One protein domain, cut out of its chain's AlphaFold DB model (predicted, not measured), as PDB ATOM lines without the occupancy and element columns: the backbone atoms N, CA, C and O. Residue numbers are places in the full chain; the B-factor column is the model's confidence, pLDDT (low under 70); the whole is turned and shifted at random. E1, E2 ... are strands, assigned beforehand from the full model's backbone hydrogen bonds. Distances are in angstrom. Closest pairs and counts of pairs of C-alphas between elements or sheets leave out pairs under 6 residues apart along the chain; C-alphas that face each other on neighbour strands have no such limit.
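This is residues 11 to 127 of the 444 residues of a protein of Rodentolepis nana (UniProt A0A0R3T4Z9). Two strongly twisted four-stranded sheets, E1 to E4 and E5 to E8, are set face to face as a sandwich, and a small three-stranded sheet, E9 to E11, extends from the E5 edge of the second sheet toward one end of the longest axis. The long loop between E7 and E8 reaches back to the first sheet, where residues 92 to 93 pair with residues 50 to 51 of E4. The 117 printed residues hold eleven named strands, E1 to E11 in chain order, and no named helix; the class is all strand, and the sheet orders E1-E2-E3-E4, E5-E6-E7-E8 and E9-E10-E11 are antiparallel throughout. The whole is compact, with a radius of gyration of the C-alphas of 14.5 A and spans of 45 by 32 by 24 A.

The first sheet has E1, residues 11 to 15, starting at C-alpha 11 (108.740, 164.927, 110.506); E2, residues 18 to 26, 24.5 A long; E3, residues 32 to 38, 19.1 A; and E4, residues 46 to 53, 20.4 A. The second has E5, residues 59 to 64, 16.4 A; E6, residues 67 to 72, 16.2 A; E7, residues 77 to 81; and E8, residues 96 to 99. The third has E9, residues 105 to 108; E10, residues 112 to 115; and E11, residues 120 to 123, ending at C-alpha 123 (114.785, 166.323, 127.894).

E1 to E4 form a meander, each strand the antiparallel neighbour of the one before, and so do E5 to E8 and E9 to E11. In the hairpin E2 and E3, N 23 and O 35 are 2.9 A apart, within hydrogen-bond range. E1 and E2 have N 13 and O 20 at 3.0 A; E3 and E4 have N 34 and O 51 at 2.9 A. The two four-stranded sheets form a sandwich, with best planes 18 degrees apart and strands at 22 degrees. Across it, the closest C-alphas of E4 and E7, those of Leu 51 and Tyr 81, are 7.3 A apart. In the second sheet, N 62 and O 69 of E5 and E6 are 2.9 A apart, N 70 and O 79 of E6 and E7 2.8 A, and N 78 and O 98 of E7 and E8 2.8 A. The closest C-alphas of E5 and E9, those of Ala 60 and Val 107, are 6.3 A apart. In the third sheet, N 106 and O 114 of E9 and E10 are 2.9 A apart, and N 113 and O 122 of E10 and E11 2.8 A. E11 is apart from E5.

The two farthest C-alphas, those of Gly 43 and Leu 118, are 46.1 A apart. The printed part has no cut. The link E7 to E8, 14 residues, is long. The mean pLDDT of the printed part is 77.9; residues 28 to 30 and 85 to 104 are under 70.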
ATOM      1  N   LYS A  11     107.591 165.289 109.667       86.69
ATOM      2  CA  LYS A  11     108.740 164.927 110.506       86.69
ATOM      3  C   LYS A  11     109.256 163.555 110.087       86.69
ATOM      4  O   LYS A  11     108.471 162.709 109.675       86.69
ATOM      5  N   LEU A  12     110.561 163.337 110.199       89.31
ATOM      6  CA  LEU A  12     111.156 162.010 110.047       89.31
ATOM      7  C   LEU A  12     111.458 161.440 111.423       89.31
ATOM      8  O   LEU A  12     111.983 162.150 112.281       89.31
ATOM      9  N   CYS A  13     111.166 160.163 111.605       88.75
ATOM     10  CA  CYS A  13     111.528 159.426 112.805       88.75
ATOM     11  C   CYS A  13     111.936 158.001 112.439       88.75
ATOM     12  O   CYS A  13     111.525 157.457 111.413       88.75
ATOM     13  N   ILE A  14     112.755 157.398 113.293       88.94
ATOM     14  CA  ILE A  14     113.051 155.969 113.242       88.94
ATOM     15  C   ILE A  14     112.282 155.352 114.400       88.94
ATOM     16  O   ILE A  14     112.457 155.808 115.525       88.94
ATOM     17  N   LEU A  15     111.427 154.375 114.109       88.44
ATOM     18  CA  LEU A  15     110.651 153.639 115.105       88.44
ATOM     19  C   LEU A  15     110.852 152.148 114.859       88.44
ATOM     20  O   LEU A  15     110.703 151.694 113.720       88.44
ATOM     21  N   TYR A  16     111.228 151.391 115.887       87.06
ATOM     22  CA  TYR A  16     111.475 149.946 115.790       87.06
ATOM     23  C   TYR A  16     112.464 149.583 114.665       87.06
ATOM     24  O   TYR A  16     112.314 148.598 113.941       87.06
ATOM     25  N   GLY A  17     113.470 150.443 114.469       84.88
ATOM     26  CA  GLY A  17     114.483 150.334 113.415       84.88
ATOM     27  C   GLY A  17     114.009 150.669 111.997       84.88
ATOM     28  O   GLY A  17     114.829 150.636 111.085       84.88
ATOM     29  N   GLN A  18     112.746 151.034 111.778       88.31
ATOM     30  CA  GLN A  18     112.218 151.400 110.460       88.31
ATOM     31  C   GLN A  18     112.072 152.922 110.333       88.31
ATOM     32  O   GLN A  18     111.707 153.603 111.292       88.31
ATOM     33  N   LEU A  19     112.386 153.474 109.157       90.06
ATOM     34  CA  LEU A  19     112.282 154.913 108.902       90.06
ATOM     35  C   LEU A  19     110.866 155.291 108.443       90.06
ATOM     36  O   LEU A  19     110.370 154.777 107.435       90.06
ATOM     37  N   TYR A  20     110.262 156.254 109.136       90.31
ATOM     38  CA  TYR A  20     108.928 156.766 108.839       90.31
ATOM     39  C   TYR A  20     108.932 158.272 108.572       90.31
ATOM     40  O   TYR A  20     109.618 159.047 109.245       90.31
ATOM     41  N   ALA A  21     108.104 158.689 107.614       89.94
ATOM     42  CA  ALA A  21     107.668 160.066 107.445       89.94
ATOM     43  C   ALA A  21     106.306 160.255 108.128       89.94
ATOM     44  O   ALA A  21     105.300 159.672 107.729       89.94
ATOM     45  N   CYS A  22     106.286 161.071 109.173       89.25
ATOM     46  CA  CYS A  22     105.100 161.429 109.936       89.25
ATOM     47  C   CYS A  22     104.463 162.684 109.338       89.25
ATOM     48  O   CYS A  22     105.112 163.734 109.280       89.25
ATOM     49  N   ILE A  23     103.205 162.589 108.909       88.31
ATOM     50  CA  ILE A  23     102.459 163.692 108.291       88.31
ATOM     51  C   ILE A  23     101.123 163.861 109.010       88.31
ATOM     52  O   ILE A  23     100.361 162.906 109.152       88.31
ATOM     53  N   LEU A  24     100.830 165.086 109.445       85.81
ATOM     54  CA  LEU A  24      99.522 165.439 109.990       85.81
ATOM     55  C   LEU A  24      98.530 165.649 108.840       85.81
ATOM     56  O   LEU A  24      98.759 166.475 107.957       85.81
ATOM     57  N   SER A  25      97.424 164.916 108.862       82.44
ATOM     58  CA  SER A  25      96.325 165.021 107.902       82.44
ATOM     59  C   SER A  25      95.018 165.330 108.627       82.44
ATOM     60  O   SER A  25      94.846 164.975 109.789       82.44
ATOM     61  N   LYS A  26      94.066 165.975 107.948       77.00
ATOM     62  CA  LYS A  26      92.715 166.156 108.498       77.00
ATOM     63  C   LYS A  26      91.979 164.815 108.501       77.00
ATOM     64  O   LYS A  26      91.968 164.119 107.486       77.00
ATOM     65  N   GLY A  27      91.377 164.459 109.633       70.12
ATOM     66  CA  GLY A  27      90.505 163.293 109.756       70.12
ATOM     67  C   GLY A  27      89.141 163.538 109.105       70.12
ATOM     68  O   GLY A  27      88.680 164.677 109.025       70.12
ATOM     69  N   ALA A  28      88.478 162.469 108.654       66.75
ATOM     70  CA  ALA A  28      87.191 162.550 107.952       66.75
ATOM     71  C   ALA A  28      86.048 163.123 108.817       66.75
ATOM     72  O   ALA A  28      85.125 163.732 108.283       66.75
ATOM     73  N   TYR A  29      86.140 162.977 110.144       64.31
ATOM     74  CA  TYR A  29      85.100 163.359 111.108       64.31
ATOM     75  C   TYR A  29      85.466 164.581 111.968       64.31
ATOM     76  O   TYR A  29      84.911 164.770 113.044       64.31
ATOM     77  N   GLY A  30      86.396 165.425 111.506       64.56
ATOM     78  CA  GLY A  30      86.719 166.688 112.183       64.56
ATOM     79  C   GLY A  30      87.819 166.615 113.248       64.56
ATOM     80  O   GLY A  30      87.927 167.551 114.028       64.56
ATOM     81  N   GLY A  31      88.641 165.558 113.256       73.19
ATOM     82  CA  GLY A  31      89.876 165.432 114.054       73.19
ATOM     83  C   GLY A  31      91.161 165.594 113.223       73.19
ATOM     84  O   GLY A  31      91.110 165.939 112.035       73.19
ATOM     85  N   VAL A  32      92.324 165.311 113.819       80.94
ATOM     86  CA  VAL A  32      93.618 165.254 113.112       80.94
ATOM     87  C   VAL A  32      94.164 163.830 113.163       80.94
ATOM     88  O   VAL A  32      94.135 163.177 114.191       80.94
ATOM     89  N   ASN A  33      94.699 163.341 112.053       84.69
ATOM     90  CA  ASN A  33      95.342 162.037 111.984       84.69
ATOM     91  C   ASN A  33      96.842 162.231 111.780       84.69
ATOM     92  O   ASN A  33      97.253 162.904 110.832       84.69
ATOM     93  N   LEU A  34      97.665 161.618 112.627       86.81
ATOM     94  CA  LEU A  34      99.093 161.498 112.367       86.81
ATOM     95  C   LEU A  34      99.332 160.226 111.556       86.81
ATOM     96  O   LEU A  34      99.222 159.110 112.058       86.81
ATOM     97  N   VAL A  35      99.633 160.402 110.275       87.12
ATOM     98  CA  VAL A  35      99.842 159.305 109.334       87.12
ATOM     99  C   VAL A  35     101.333 159.006 109.233       87.12
ATOM    100  O   VAL A  35     102.126 159.890 108.897       87.12
ATOM    101  N   LEU A  36     101.712 157.758 109.511       88.44
ATOM    102  CA  LEU A  36     103.083 157.277 109.388       88.44
ATOM    103  C   LEU A  36     103.243 156.537 108.065       88.44
ATOM    104  O   LEU A  36     102.667 155.469 107.828       88.44
ATOM    105  N   TYR A  37     104.071 157.122 107.218       88.06
ATOM    106  CA  TYR A  37     104.438 156.608 105.917       88.06
ATOM    107  C   TYR A  37     105.788 155.903 106.002       88.06
ATOM    108  O   TYR A  37     106.792 156.527 106.346       88.06
ATOM    109  N   GLN A  38     105.826 154.607 105.706       88.44
ATOM    110  CA  GLN A  38     107.066 153.846 105.690       88.44
ATOM    111  C   GLN A  38     107.865 154.177 104.431       88.44
ATOM    112  O   GLN A  38     107.368 154.059 103.309       88.44
ATOM    113  N   LEU A  39     109.115 154.592 104.623       86.31
ATOM    114  CA  LEU A  39     110.002 154.939 103.521       86.31
ATOM    115  C   LEU A  39     110.728 153.696 102.997       86.31
ATOM    116  O   LEU A  39     111.339 152.951 103.763       86.31
ATOM    117  N   MET A  40     110.691 153.511 101.678       83.69
ATOM    118  CA  MET A  40     111.332 152.405 100.959       83.69
ATOM    119  C   MET A  40     112.648 152.869 100.320       83.69
ATOM    120  O   MET A  40     112.781 154.030  99.934       83.69
ATOM    121  N   ARG A  41     113.649 151.986 100.223       77.31
ATOM    122  CA  ARG A  41     114.990 152.322  99.700       77.31
ATOM    123  C   ARG A  41     114.944 152.675  98.212       77.31
ATOM    124  O   ARG A  41     115.683 153.547  97.759       77.31
ATOM    125  N   ARG A  42     114.082 151.975  97.477       70.75
ATOM    126  CA  ARG A  42     113.680 152.196  96.084       70.75
ATOM    127  C   ARG A  42     112.245 151.678  96.013       70.75
ATOM    128  O   ARG A  42     112.045 150.525  96.351       70.75
ATOM    129  N   GLY A  43     111.260 152.531  95.739       73.25
ATOM    130  CA  GLY A  43     109.848 152.136  95.759       73.25
ATOM    131  C   GLY A  43     108.906 153.254  96.199       73.25
ATOM    132  O   GLY A  43     109.336 154.331  96.618       73.25
ATOM    133  N   THR A  44     107.607 152.992  96.085       76.69
ATOM    134  CA  THR A  44     106.553 153.894  96.554       76.69
ATOM    135  C   THR A  44     106.446 153.866  98.072       76.69
ATOM    136  O   THR A  44     106.587 152.826  98.706       76.69
ATOM    137  N   VAL A  45     106.178 155.027  98.656       81.69
ATOM    138  CA  VAL A  45     105.985 155.180 100.095       81.69
ATOM    139  C   VAL A  45     104.642 154.570 100.505       81.69
ATOM    140  O   VAL A  45     103.602 154.955  99.969       81.69
ATOM    141  N   GLU A  46     104.650 153.659 101.475       79.69
ATOM    142  CA  GLU A  46     103.439 152.976 101.938       79.69
ATOM    143  C   GLU A  46     102.883 153.621 103.207       79.69
ATOM    144  O   GLU A  46     103.598 153.870 104.179       79.69
ATOM    145  N   ARG A  47     101.574 153.885 103.227       83.00
ATOM    146  CA  ARG A  47     100.879 154.331 104.438       83.00
ATOM    147  C   ARG A  47     100.692 153.136 105.372       83.00
ATOM    148  O   ARG A  47      99.890 152.262 105.055       83.00
ATOM    149  N   ARG A  48     101.378 153.124 106.519       82.31
ATOM    150  CA  ARG A  48     101.435 151.941 107.395       82.31
ATOM    151  C   ARG A  48     100.649 152.079 108.695       82.31
ATOM    152  O   ARG A  48     100.020 151.113 109.109       82.31
ATOM    153  N   HIS A  49     100.650 153.259 109.312       83.00
ATOM    154  CA  HIS A  49      99.915 153.495 110.561       83.00
ATOM    155  C   HIS A  49      99.165 154.828 110.514       83.00
ATOM    156  O   HIS A  49      99.672 155.805 109.954       83.00
ATOM    157  N   ILE A  50      97.969 154.871 111.105       84.62
ATOM    158  CA  ILE A  50      97.192 156.095 111.301       84.62
ATOM    159  C   ILE A  50      96.922 156.225 112.800       84.62
ATOM    160  O   ILE A  50      96.252 155.395 113.406       84.62
ATOM    161  N   LEU A  51      97.483 157.263 113.413       84.62
ATOM    162  CA  LEU A  51      97.258 157.567 114.822       84.62
ATOM    163  C   LEU A  51      96.178 158.641 114.896       84.62
ATOM    164  O   LEU A  51      96.356 159.740 114.357       84.62
ATOM    165  N   VAL A  52      95.044 158.301 115.503       82.94
ATOM    166  CA  VAL A  52      93.881 159.189 115.565       82.94
ATOM    167  C   VAL A  52      94.065 160.151 116.726       82.94
ATOM    168  O   VAL A  52      94.155 159.727 117.876       82.94
ATOM    169  N   VAL A  53      94.123 161.447 116.422       81.94
ATOM    170  CA  VAL A  53      94.220 162.528 117.406       81.94
ATOM    171  C   VAL A  53      92.842 163.199 117.486       81.94
ATOM    172  O   VAL A  53      92.413 163.840 116.518       81.94
ATOM    173  N   PRO A  54      92.117 163.056 118.610       76.81
ATOM    174  CA  PRO A  54      90.750 163.558 118.743       76.81
ATOM    175  C   PRO A  54      90.681 165.089 118.709       76.81
ATOM    176  O   PRO A  54      89.659 165.662 118.340       76.81
ATOM    177  N   GLU A  55      91.772 165.761 119.069       75.50
ATOM    178  CA  GLU A  55      91.819 167.209 119.210       75.50
ATOM    179  C   GLU A  55      92.393 167.897 117.961       75.50
ATOM    180  O   GLU A  55      93.378 167.451 117.365       75.50
ATOM    181  N   VAL A  56      91.785 169.021 117.568       77.81
ATOM    182  CA  VAL A  56      92.234 169.848 116.441       77.81
ATOM    183  C   VAL A  56      92.930 171.093 116.958       77.81
ATOM    184  O   VAL A  56      92.353 171.869 117.715       77.81
ATOM    185  N   GLY A  57      94.137 171.347 116.463       75.62
ATOM    186  CA  GLY A  57      94.849 172.575 116.778       75.62
ATOM    187  C   GLY A  57      96.344 172.456 116.556       75.62
ATOM    188  O   GLY A  57      96.813 171.762 115.651       75.62
ATOM    189  N   ARG A  58      97.110 173.185 117.372       78.25
ATOM    190  CA  ARG A  58      98.568 173.202 117.282       78.25
ATOM    191  C   ARG A  58      99.133 171.958 117.954       78.25
ATOM    192  O   ARG A  58      99.122 171.840 119.178       78.25
ATOM    193  N   ILE A  59      99.620 171.050 117.119       81.50
ATOM    194  CA  ILE A  59     100.153 169.758 117.534       81.50
ATOM    195  C   ILE A  59     101.680 169.802 117.507       81.50
ATOM    196  O   ILE A  59     102.287 170.261 116.536       81.50
ATOM    197  N   ALA A  60     102.292 169.298 118.571       84.00
ATOM    198  CA  ALA A  60     103.718 169.029 118.650       84.00
ATOM    199  C   ALA A  60     103.964 167.522 118.795       84.00
ATOM    200  O   ALA A  60     103.135 166.804 119.345       84.00
ATOM    201  N   LEU A  61     105.100 167.047 118.282       86.81
ATOM    202  CA  LEU A  61     105.461 165.630 118.283       86.81
ATOM    203  C   LEU A  61     106.755 165.421 119.057       86.81
ATOM    204  O   LEU A  61     107.724 166.146 118.826       86.81
ATOM    205  N   THR A  62     106.765 164.389 119.886       88.31
ATOM    206  CA  THR A  62     107.930 163.906 120.626       88.31
ATOM    207  C   THR A  62     108.065 162.410 120.354       88.31
ATOM    208  O   THR A  62     107.077 161.684 120.310       88.31
ATOM    209  N   PHE A  63     109.286 161.948 120.135       89.94
ATOM    210  CA  PHE A  63     109.631 160.550 119.925       89.94
ATOM    211  C   PHE A  63     110.581 160.131 121.044       89.94
ATOM    212  O   PHE A  63     111.689 160.660 121.137       89.94
ATOM    213  N   VAL A  64     110.153 159.203 121.897       89.50
ATOM    214  CA  VAL A  64     110.938 158.745 123.054       89.50
ATOM    215  C   VAL A  64     110.897 157.228 123.095       89.50
ATOM    216  O   VAL A  64     109.815 156.661 123.160       89.50
ATOM    217  N   GLN A  65     112.064 156.579 123.036       86.94
ATOM    218  CA  GLN A  65     112.197 155.116 123.096       86.94
ATOM    219  C   GLN A  65     111.191 154.367 122.191       86.94
ATOM    220  O   GLN A  65     110.483 153.496 122.671       86.94
ATOM    221  N   ASP A  66     111.074 154.734 120.908       88.00
ATOM    222  CA  ASP A  66     110.115 154.168 119.930       88.00
ATOM    223  C   ASP A  66     108.610 154.406 120.214       88.00
ATOM    224  O   ASP A  66     107.750 153.885 119.502       88.00
ATOM    225  N   LEU A  67     108.277 155.246 121.197       88.88
ATOM    226  CA  LEU A  67     106.924 155.742 121.457       88.88
ATOM    227  C   LEU A  67     106.700 157.085 120.749       88.88
ATOM    228  O   LEU A  67     107.559 157.973 120.783       88.88
ATOM    229  N   VAL A  68     105.530 157.254 120.131       88.88
ATOM    230  CA  VAL A  68     105.116 158.522 119.517       88.88
ATOM    231  C   VAL A  68     104.219 159.264 120.494       88.88
ATOM    232  O   VAL A  68     103.132 158.791 120.808       88.88
ATOM    233  N   ILE A  69     104.651 160.433 120.956       87.44
ATOM    234  CA  ILE A  69     103.863 161.293 121.837       87.44
ATOM    235  C   ILE A  69     103.384 162.505 121.042       87.44
ATOM    236  O   ILE A  69     104.171 163.253 120.457       87.44
ATOM    237  N   VAL A  70     102.071 162.689 121.018       86.88
ATOM    238  CA  VAL A  70     101.388 163.792 120.355       86.88
ATOM    239  C   VAL A  70     100.899 164.757 121.422       86.88
ATOM    240  O   VAL A  70     100.008 164.429 122.194       86.88
ATOM    241  N   HIS A  71     101.472 165.951 121.460       84.88
ATOM    242  CA  HIS A  71     101.093 167.004 122.394       84.88
ATOM    243  C   HIS A  71     100.121 167.968 121.721       84.88
ATOM    244  O   HIS A  71     100.452 168.552 120.681       84.88
ATOM    245  N   HIS A  72      98.960 168.194 122.327       82.75
ATOM    246  CA  HIS A  72      98.060 169.260 121.917       82.75
ATOM    247  C   HIS A  72      98.276 170.496 122.796       82.75
ATOM    248  O   HIS A  72      97.965 170.525 123.986       82.75
ATOM    249  N   GLN A  73      98.844 171.552 122.206       77.19
ATOM    250  CA  GLN A  73      99.331 172.704 122.976       77.19
ATOM    251  C   GLN A  73      98.211 173.529 123.622       77.19
ATOM    252  O   GLN A  73      98.448 174.199 124.623       77.19
ATOM    253  N   HIS A  74      97.006 173.521 123.044       75.12
ATOM    254  CA  HIS A  74      95.910 174.348 123.546       75.12
ATOM    255  C   HIS A  74      95.211 173.715 124.752       75.12
ATOM    256  O   HIS A  74      94.991 174.393 125.753       75.12
ATOM    257  N   SER A  75      94.903 172.421 124.671       76.62
ATOM    258  CA  SER A  75      94.274 171.663 125.760       76.62
ATOM    259  C   SER A  75      95.256 171.220 126.840       76.62
ATOM    260  O   SER A  75      94.818 170.841 127.919       76.62
ATOM    261  N   ARG A  76      96.566 171.268 126.551       78.00
ATOM    262  CA  ARG A  76      97.633 170.777 127.437       78.00
ATOM    263  C   ARG A  76      97.524 169.269 127.700       78.00
ATOM    264  O   ARG A  76      97.950 168.759 128.732       78.00
ATOM    265  N   THR A  77      96.979 168.533 126.737       80.00
ATOM    266  CA  THR A  77      96.917 167.071 126.770       80.00
ATOM    267  C   THR A  77      97.991 166.473 125.872       80.00
ATOM    268  O   THR A  77      98.453 167.080 124.900       80.00
ATOM    269  N   SER A  78      98.441 165.274 126.223       83.44
ATOM    270  CA  SER A  78      99.393 164.494 125.440       83.44
ATOM    271  C   SER A  78      98.869 163.081 125.246       83.44
ATOM    272  O   SER A  78      98.297 162.488 126.153       83.44
ATOM    273  N   LEU A  79      99.063 162.537 124.054       84.19
ATOM    274  CA  LEU A  79      98.646 161.189 123.695       84.19
ATOM    275  C   LEU A  79      99.871 160.370 123.327       84.19
ATOM    276  O   LEU A  79     100.644 160.774 122.461       84.19
ATOM    277  N   ALA A  80     100.046 159.230 123.979       85.19
ATOM    278  CA  ALA A  80     101.127 158.300 123.710       85.19
ATOM    279  C   ALA A  80     100.635 157.136 122.842       85.19
ATOM    280  O   ALA A  80      99.648 156.481 123.170       85.19
ATOM    281  N   TYR A  81     101.351 156.851 121.757       86.19
ATOM    282  CA  TYR A  81     101.040 155.773 120.824       86.19
ATOM    283  C   TYR A  81     102.231 154.835 120.675       86.19
ATOM    284  O   TYR A  81     103.342 155.264 120.349       86.19
ATOM    285  N   ASP A  82     101.971 153.541 120.846       86.38
ATOM    286  CA  ASP A  82     102.920 152.476 120.552       86.38
ATOM    287  C   ASP A  82     102.509 151.750 119.267       86.38
ATOM    288  O   ASP A  82     101.490 151.064 119.221       86.38
ATOM    289  N   ILE A  83     103.313 151.881 118.211       84.81
ATOM    290  CA  ILE A  83     103.017 151.250 116.918       84.81
ATOM    291  C   ILE A  83     103.280 149.737 116.899       84.81
ATOM    292  O   ILE A  83     102.847 149.067 115.963       84.81
ATOM    293  N   ALA A  84     103.974 149.192 117.905       79.00
ATOM    294  CA  ALA A  84     104.218 147.754 118.032       79.00
ATOM    295  C   ALA A  84     103.133 147.023 118.841       79.00
ATOM    296  O   ALA A  84     103.058 145.796 118.776       79.00
ATOM    297  N   ALA A  85     102.292 147.753 119.581       66.44
ATOM    298  CA  ALA A  85     101.195 147.181 120.364       66.44
ATOM    299  C   ALA A  85      99.998 146.740 119.495       66.44
ATOM    300  O   ALA A  85      99.199 145.904 119.913       66.44
ATOM    301  N   SER A  86      99.890 147.249 118.266       56.47
ATOM    302  CA  SER A  86      98.784 146.967 117.347       56.47
ATOM    303  C   SER A  86      98.921 145.593 116.679       56.47
ATOM    304  O   SER A  86      99.428 145.459 115.562       56.47
ATOM    305  N   GLY A  87      98.454 144.542 117.352       41.28
ATOM    306  CA  GLY A  87      98.216 143.239 116.734       41.28
ATOM    307  C   GLY A  87      96.928 143.240 115.900       41.28
ATOM    308  O   GLY A  87      95.839 143.291 116.450       41.28
ATOM    309  N   THR A  88      97.043 143.150 114.570       32.50
ATOM    310  CA  THR A  88      96.012 142.615 113.643       32.50
ATOM    311  C   THR A  88      94.560 143.140 113.736       32.50
ATOM    312  O   THR A  88      93.639 142.424 113.349       32.50
ATOM    313  N   GLY A  89      94.320 144.386 114.151       31.45
ATOM    314  CA  GLY A  89      92.971 144.968 114.154       31.45
ATOM    315  C   GLY A  89      92.968 146.481 113.955       31.45
ATOM    316  O   GLY A  89      93.210 147.218 114.897       31.45
ATOM    317  N   GLY A  90      92.656 146.923 112.731       33.69
ATOM    318  CA  GLY A  90      92.353 148.320 112.393       33.69
ATOM    319  C   GLY A  90      93.561 149.205 112.021       33.69
ATOM    320  O   GLY A  90      94.636 149.064 112.595       33.69
ATOM    321  N   PRO A  91      93.417 150.130 111.049       44.97
ATOM    322  CA  PRO A  91      94.440 151.128 110.727       44.97
ATOM    323  C   PRO A  91      94.526 152.271 111.751       44.97
ATOM    324  O   PRO A  91      95.406 153.117 111.610       44.97
ATOM    325  N   GLU A  92      93.626 152.310 112.737       52.03
ATOM    326  CA  GLU A  92      93.453 153.392 113.704       52.03
ATOM    327  C   GLU A  92      93.887 152.930 115.095       52.03
ATOM    328  O   GLU A  92      93.298 152.019 115.668       52.03
ATOM    329  N   ASN A  93      94.932 153.563 115.627       57.56
ATOM    330  CA  ASN A  93      95.371 153.341 117.001       57.56
ATOM    331  C   ASN A  93      94.780 154.415 117.913       57.56
ATOM    332  O   ASN A  93      94.965 155.609 117.651       57.56
ATOM    333  N   GLU A  94      94.140 153.992 119.000       57.56
ATOM    334  CA  GLU A  94      93.765 154.869 120.107       57.56
ATOM    335  C   GLU A  94      94.985 155.094 121.014       57.56
ATOM    336  O   GLU A  94      95.710 154.159 121.357       57.56
ATOM    337  N   GLY A  95      95.266 156.357 121.335       56.00
ATOM    338  CA  GLY A  95      96.416 156.741 122.150       56.00
ATOM    339  C   GLY A  95      96.099 156.685 123.640       56.00
ATOM    340  O   GLY A  95      94.976 156.959 124.056       56.00
ATOM    341  N   LEU A  96      97.108 156.389 124.456       59.72
ATOM    342  CA  LEU A  96      97.020 156.523 125.909       59.72
ATOM    343  C   LEU A  96      97.049 158.009 126.281       59.72
ATOM    344  O   LEU A  96      97.986 158.725 125.915       59.72
ATOM    345  N   PHE A  97      96.035 158.473 127.011       55.09
ATOM    346  CA  PHE A  97      95.950 159.854 127.486       55.09
ATOM    347  C   PHE A  97      96.912 160.107 128.646       55.09
ATOM    348  O   PHE A  97      96.907 159.401 129.652       55.09
ATOM    349  N   VAL A  98      97.704 161.167 128.513       58.50
ATOM    350  CA  VAL A  98      98.629 161.675 129.523       58.50
ATOM    351  C   VAL A  98      98.420 163.183 129.642       58.50
ATOM    352  O   VAL A  98      98.542 163.921 128.666       58.50
ATOM    353  N   SER A  99      98.100 163.670 130.840       49.62
ATOM    354  CA  SER A  99      98.022 165.115 131.083       49.62
ATOM    355  C   SER A  99      99.428 165.690 131.252       49.62
ATOM    356  O   SER A  99     100.218 165.141 132.021       49.62
ATOM    357  N   ILE A 100      99.751 166.781 130.551       54.75
ATOM    358  CA  ILE A 100     101.000 167.523 130.764       54.75
ATOM    359  C   ILE A 100     100.651 168.992 130.978       54.75
ATOM    360  O   ILE A 100     100.357 169.722 130.033       54.75
ATOM    361  N   ASP A 101     100.763 169.455 132.217       50.69
ATOM    362  CA  ASP A 101     100.557 170.860 132.551       50.69
ATOM    363  C   ASP A 101     101.805 171.692 132.237       50.69
ATOM    364  O   ASP A 101     102.635 171.951 133.107       50.69
ATOM    365  N   ALA A 102     101.946 172.134 130.982       54.53
ATOM    366  CA  ALA A 102     103.037 173.032 130.610       54.53
ATOM    367  C   ALA A 102     102.710 173.995 129.445       54.53
ATOM    368  O   ALA A 102     102.961 173.694 128.275       54.53
ATOM    369  N   PRO A 103     102.167 175.193 129.732       58.50
ATOM    370  CA  PRO A 103     101.693 176.127 128.705       58.50
ATOM    371  C   PRO A 103     102.793 176.833 127.888       58.50
ATOM    372  O   PRO A 103     102.487 177.380 126.829       58.50
ATOM    373  N   SER A 104     104.048 176.858 128.353       66.50
ATOM    374  CA  SER A 104     105.175 177.592 127.737       66.50
ATOM    375  C   SER A 104     106.151 176.711 126.949       66.50
ATOM    376  O   SER A 104     107.175 177.207 126.471       66.50
ATOM    377  N   TRP A 105     105.876 175.412 126.829       76.31
ATOM    378  CA  TRP A 105     106.829 174.456 126.276       76.31
ATOM    379  C   TRP A 105     106.891 174.496 124.750       76.31
ATOM    380  O   TRP A 105     105.893 174.324 124.043       76.31
ATOM    381  N   ILE A 106     108.104 174.670 124.230       81.06
ATOM    382  CA  ILE A 106     108.406 174.522 122.807       81.06
ATOM    383  C   ILE A 106     109.109 173.183 122.614       81.06
ATOM    384  O   ILE A 106     110.231 172.984 123.073       81.06
ATOM    385  N   VAL A 107     108.444 172.267 121.915       82.94
ATOM    386  CA  VAL A 107     108.929 170.903 121.683       82.94
ATOM    387  C   VAL A 107     109.802 170.840 120.428       82.94
ATOM    388  O   VAL A 107     109.391 171.253 119.339       82.94
ATOM    389  N   PHE A 108     110.982 170.250 120.572       83.19
ATOM    390  CA  PHE A 108     111.927 169.922 119.514       83.19
ATOM    391  C   PHE A 108     112.144 168.397 119.468       83.19
ATOM    392  O   PHE A 108     112.739 167.828 120.384       83.19
ATOM    393  N   PRO A 109     111.700 167.713 118.396       81.50
ATOM    394  CA  PRO A 109     111.958 166.288 118.223       81.50
ATOM    395  C   PRO A 109     113.468 165.970 118.239       81.50
ATOM    396  O   PRO A 109     114.247 166.758 117.699       81.50
ATOM    397  N   PRO A 110     113.890 164.806 118.762       81.88
ATOM    398  CA  PRO A 110     113.029 163.722 119.224       81.88
ATOM    399  C   PRO A 110     112.410 163.984 120.601       81.88
ATOM    400  O   PRO A 110     111.208 163.807 120.724       81.88
ATOM    401  N   ASN A 111     113.154 164.473 121.593       86.94
ATOM    402  CA  ASN A 111     112.675 164.531 122.978       86.94
ATOM    403  C   ASN A 111     113.085 165.788 123.757       86.94
ATOM    404  O   ASN A 111     113.138 165.766 124.982       86.94
ATOM    405  N   VAL A 112     113.401 166.884 123.072       88.56
ATOM    406  CA  VAL A 112     113.895 168.110 123.705       88.56
ATOM    407  C   VAL A 112     112.758 169.112 123.868       88.56
ATOM    408  O   VAL A 112     111.957 169.308 122.958       88.56
ATOM    409  N   VAL A 113     112.695 169.784 125.011       87.62
ATOM    410  CA  VAL A 113     111.709 170.828 125.288       87.62
ATOM    411  C   VAL A 113     112.407 172.074 125.813       87.62
ATOM    412  O   VAL A 113     113.237 172.003 126.713       87.62
ATOM    413  N   ILE A 114     112.067 173.228 125.245       86.25
ATOM    414  CA  ILE A 114     112.499 174.534 125.743       86.25
ATOM    415  C   ILE A 114     111.372 175.111 126.582       86.25
ATOM    416  O   ILE A 114     110.270 175.332 126.071       86.25
ATOM    417  N   ASP A 115     111.664 175.393 127.847       84.44
ATOM    418  CA  ASP A 115     110.763 176.158 128.694       84.44
ATOM    419  C   ASP A 115     111.148 177.635 128.645       84.44
ATOM    420  O   ASP A 115     112.120 178.071 129.266       84.44
ATOM    421  N   GLY A 116     110.370 178.418 127.896       78.75
ATOM    422  CA  GLY A 116     110.599 179.855 127.768       78.75
ATOM    423  C   GLY A 116     110.407 180.634 129.073       78.75
ATOM    424  O   GLY A 116     110.923 181.741 129.182       78.75
ATOM    425  N   SER A 117     109.695 180.073 130.058       81.38
ATOM    426  CA  SER A 117     109.476 180.728 131.353       81.38
ATOM    427  C   SER A 117     110.690 180.615 132.277       81.38
ATOM    428  O   SER A 117     111.019 181.564 132.984       81.38
ATOM    429  N   LEU A 118     111.386 179.477 132.220       82.25
ATOM    430  CA  LEU A 118     112.572 179.196 133.029       82.25
ATOM    431  C   LEU A 118     113.881 179.502 132.289       82.25
ATOM    432  O   LEU A 118     114.938 179.558 132.908       82.25
ATOM    433  N   GLY A 119     113.833 179.679 130.964       84.25
ATOM    434  CA  GLY A 119     115.030 179.812 130.130       84.25
ATOM    435  C   GLY A 119     115.864 178.527 130.074       84.25
ATOM    436  O   GLY A 119     117.050 178.574 129.752       84.25
ATOM    437  N   CYS A 120     115.262 177.383 130.406       86.69
ATOM    438  CA  CYS A 120     115.937 176.093 130.502       86.69
ATOM    439  C   CYS A 120     115.615 175.189 129.307       86.69
ATOM    440  O   CYS A 120     114.540 175.256 128.704       86.69
ATOM    441  N   LEU A 121     116.568 174.307 129.007       88.06
ATOM    442  CA  LEU A 121     116.425 173.212 128.058       88.06
ATOM    443  C   LEU A 121     116.260 171.909 128.842       88.06
ATOM    444  O   LEU A 121     117.115 171.575 129.660       88.06
ATOM    445  N   TRP A 122     115.193 171.172 128.562       87.81
ATOM    446  CA  TRP A 122     114.870 169.904 129.206       87.81
ATOM    447  C   TRP A 122     114.820 168.772 128.184       87.81
ATOM    448  O   TRP A 122     114.559 168.987 126.998       87.81
ATOM    449  N   THR A 123     115.037 167.549 128.655       88.38
ATOM    450  CA  THR A 123     114.785 166.323 127.894       88.38
ATOM    451  C   THR A 123     113.605 165.589 128.508       88.38
ATOM    452  O   THR A 123     113.559 165.399 129.720       88.38
ATOM    453  N   VAL A 124     112.664 165.171 127.670       86.38
ATOM    454  CA  VAL A 124     111.525 164.342 128.062       86.38
ATOM    455  C   VAL A 124     111.970 162.888 128.093       86.38
ATOM    456  O   VAL A 124     112.588 162.402 127.139       86.38
ATOM    457  N   ASP A 125     111.624 162.209 129.179       87.81
ATOM    458  CA  ASP A 125     111.810 160.773 129.354       87.81
ATOM    459  C   ASP A 125     110.517 160.131 129.878       87.81
ATOM    460  O   ASP A 125     109.589 160.828 130.303       87.81
ATOM    461  N   LEU A 126     110.431 158.806 129.798       87.56
ATOM    462  CA  LEU A 126     109.241 158.047 130.171       87.56
ATOM    463  C   LEU A 126     109.297 157.620 131.638       87.56
ATOM    464  O   LEU A 126     110.267 157.016 132.088       87.56
ATOM    465  N   ASN A 127     108.205 157.849 132.369       88.56
ATOM    466  CA  ASN A 127     107.995 157.215 133.666       88.56
ATOM    467  C   ASN A 127     107.349 155.836 133.459       88.56
ATOM    468  O   ASN A 127     106.138 155.741 133.253       88.56
TER     469      ASN A 127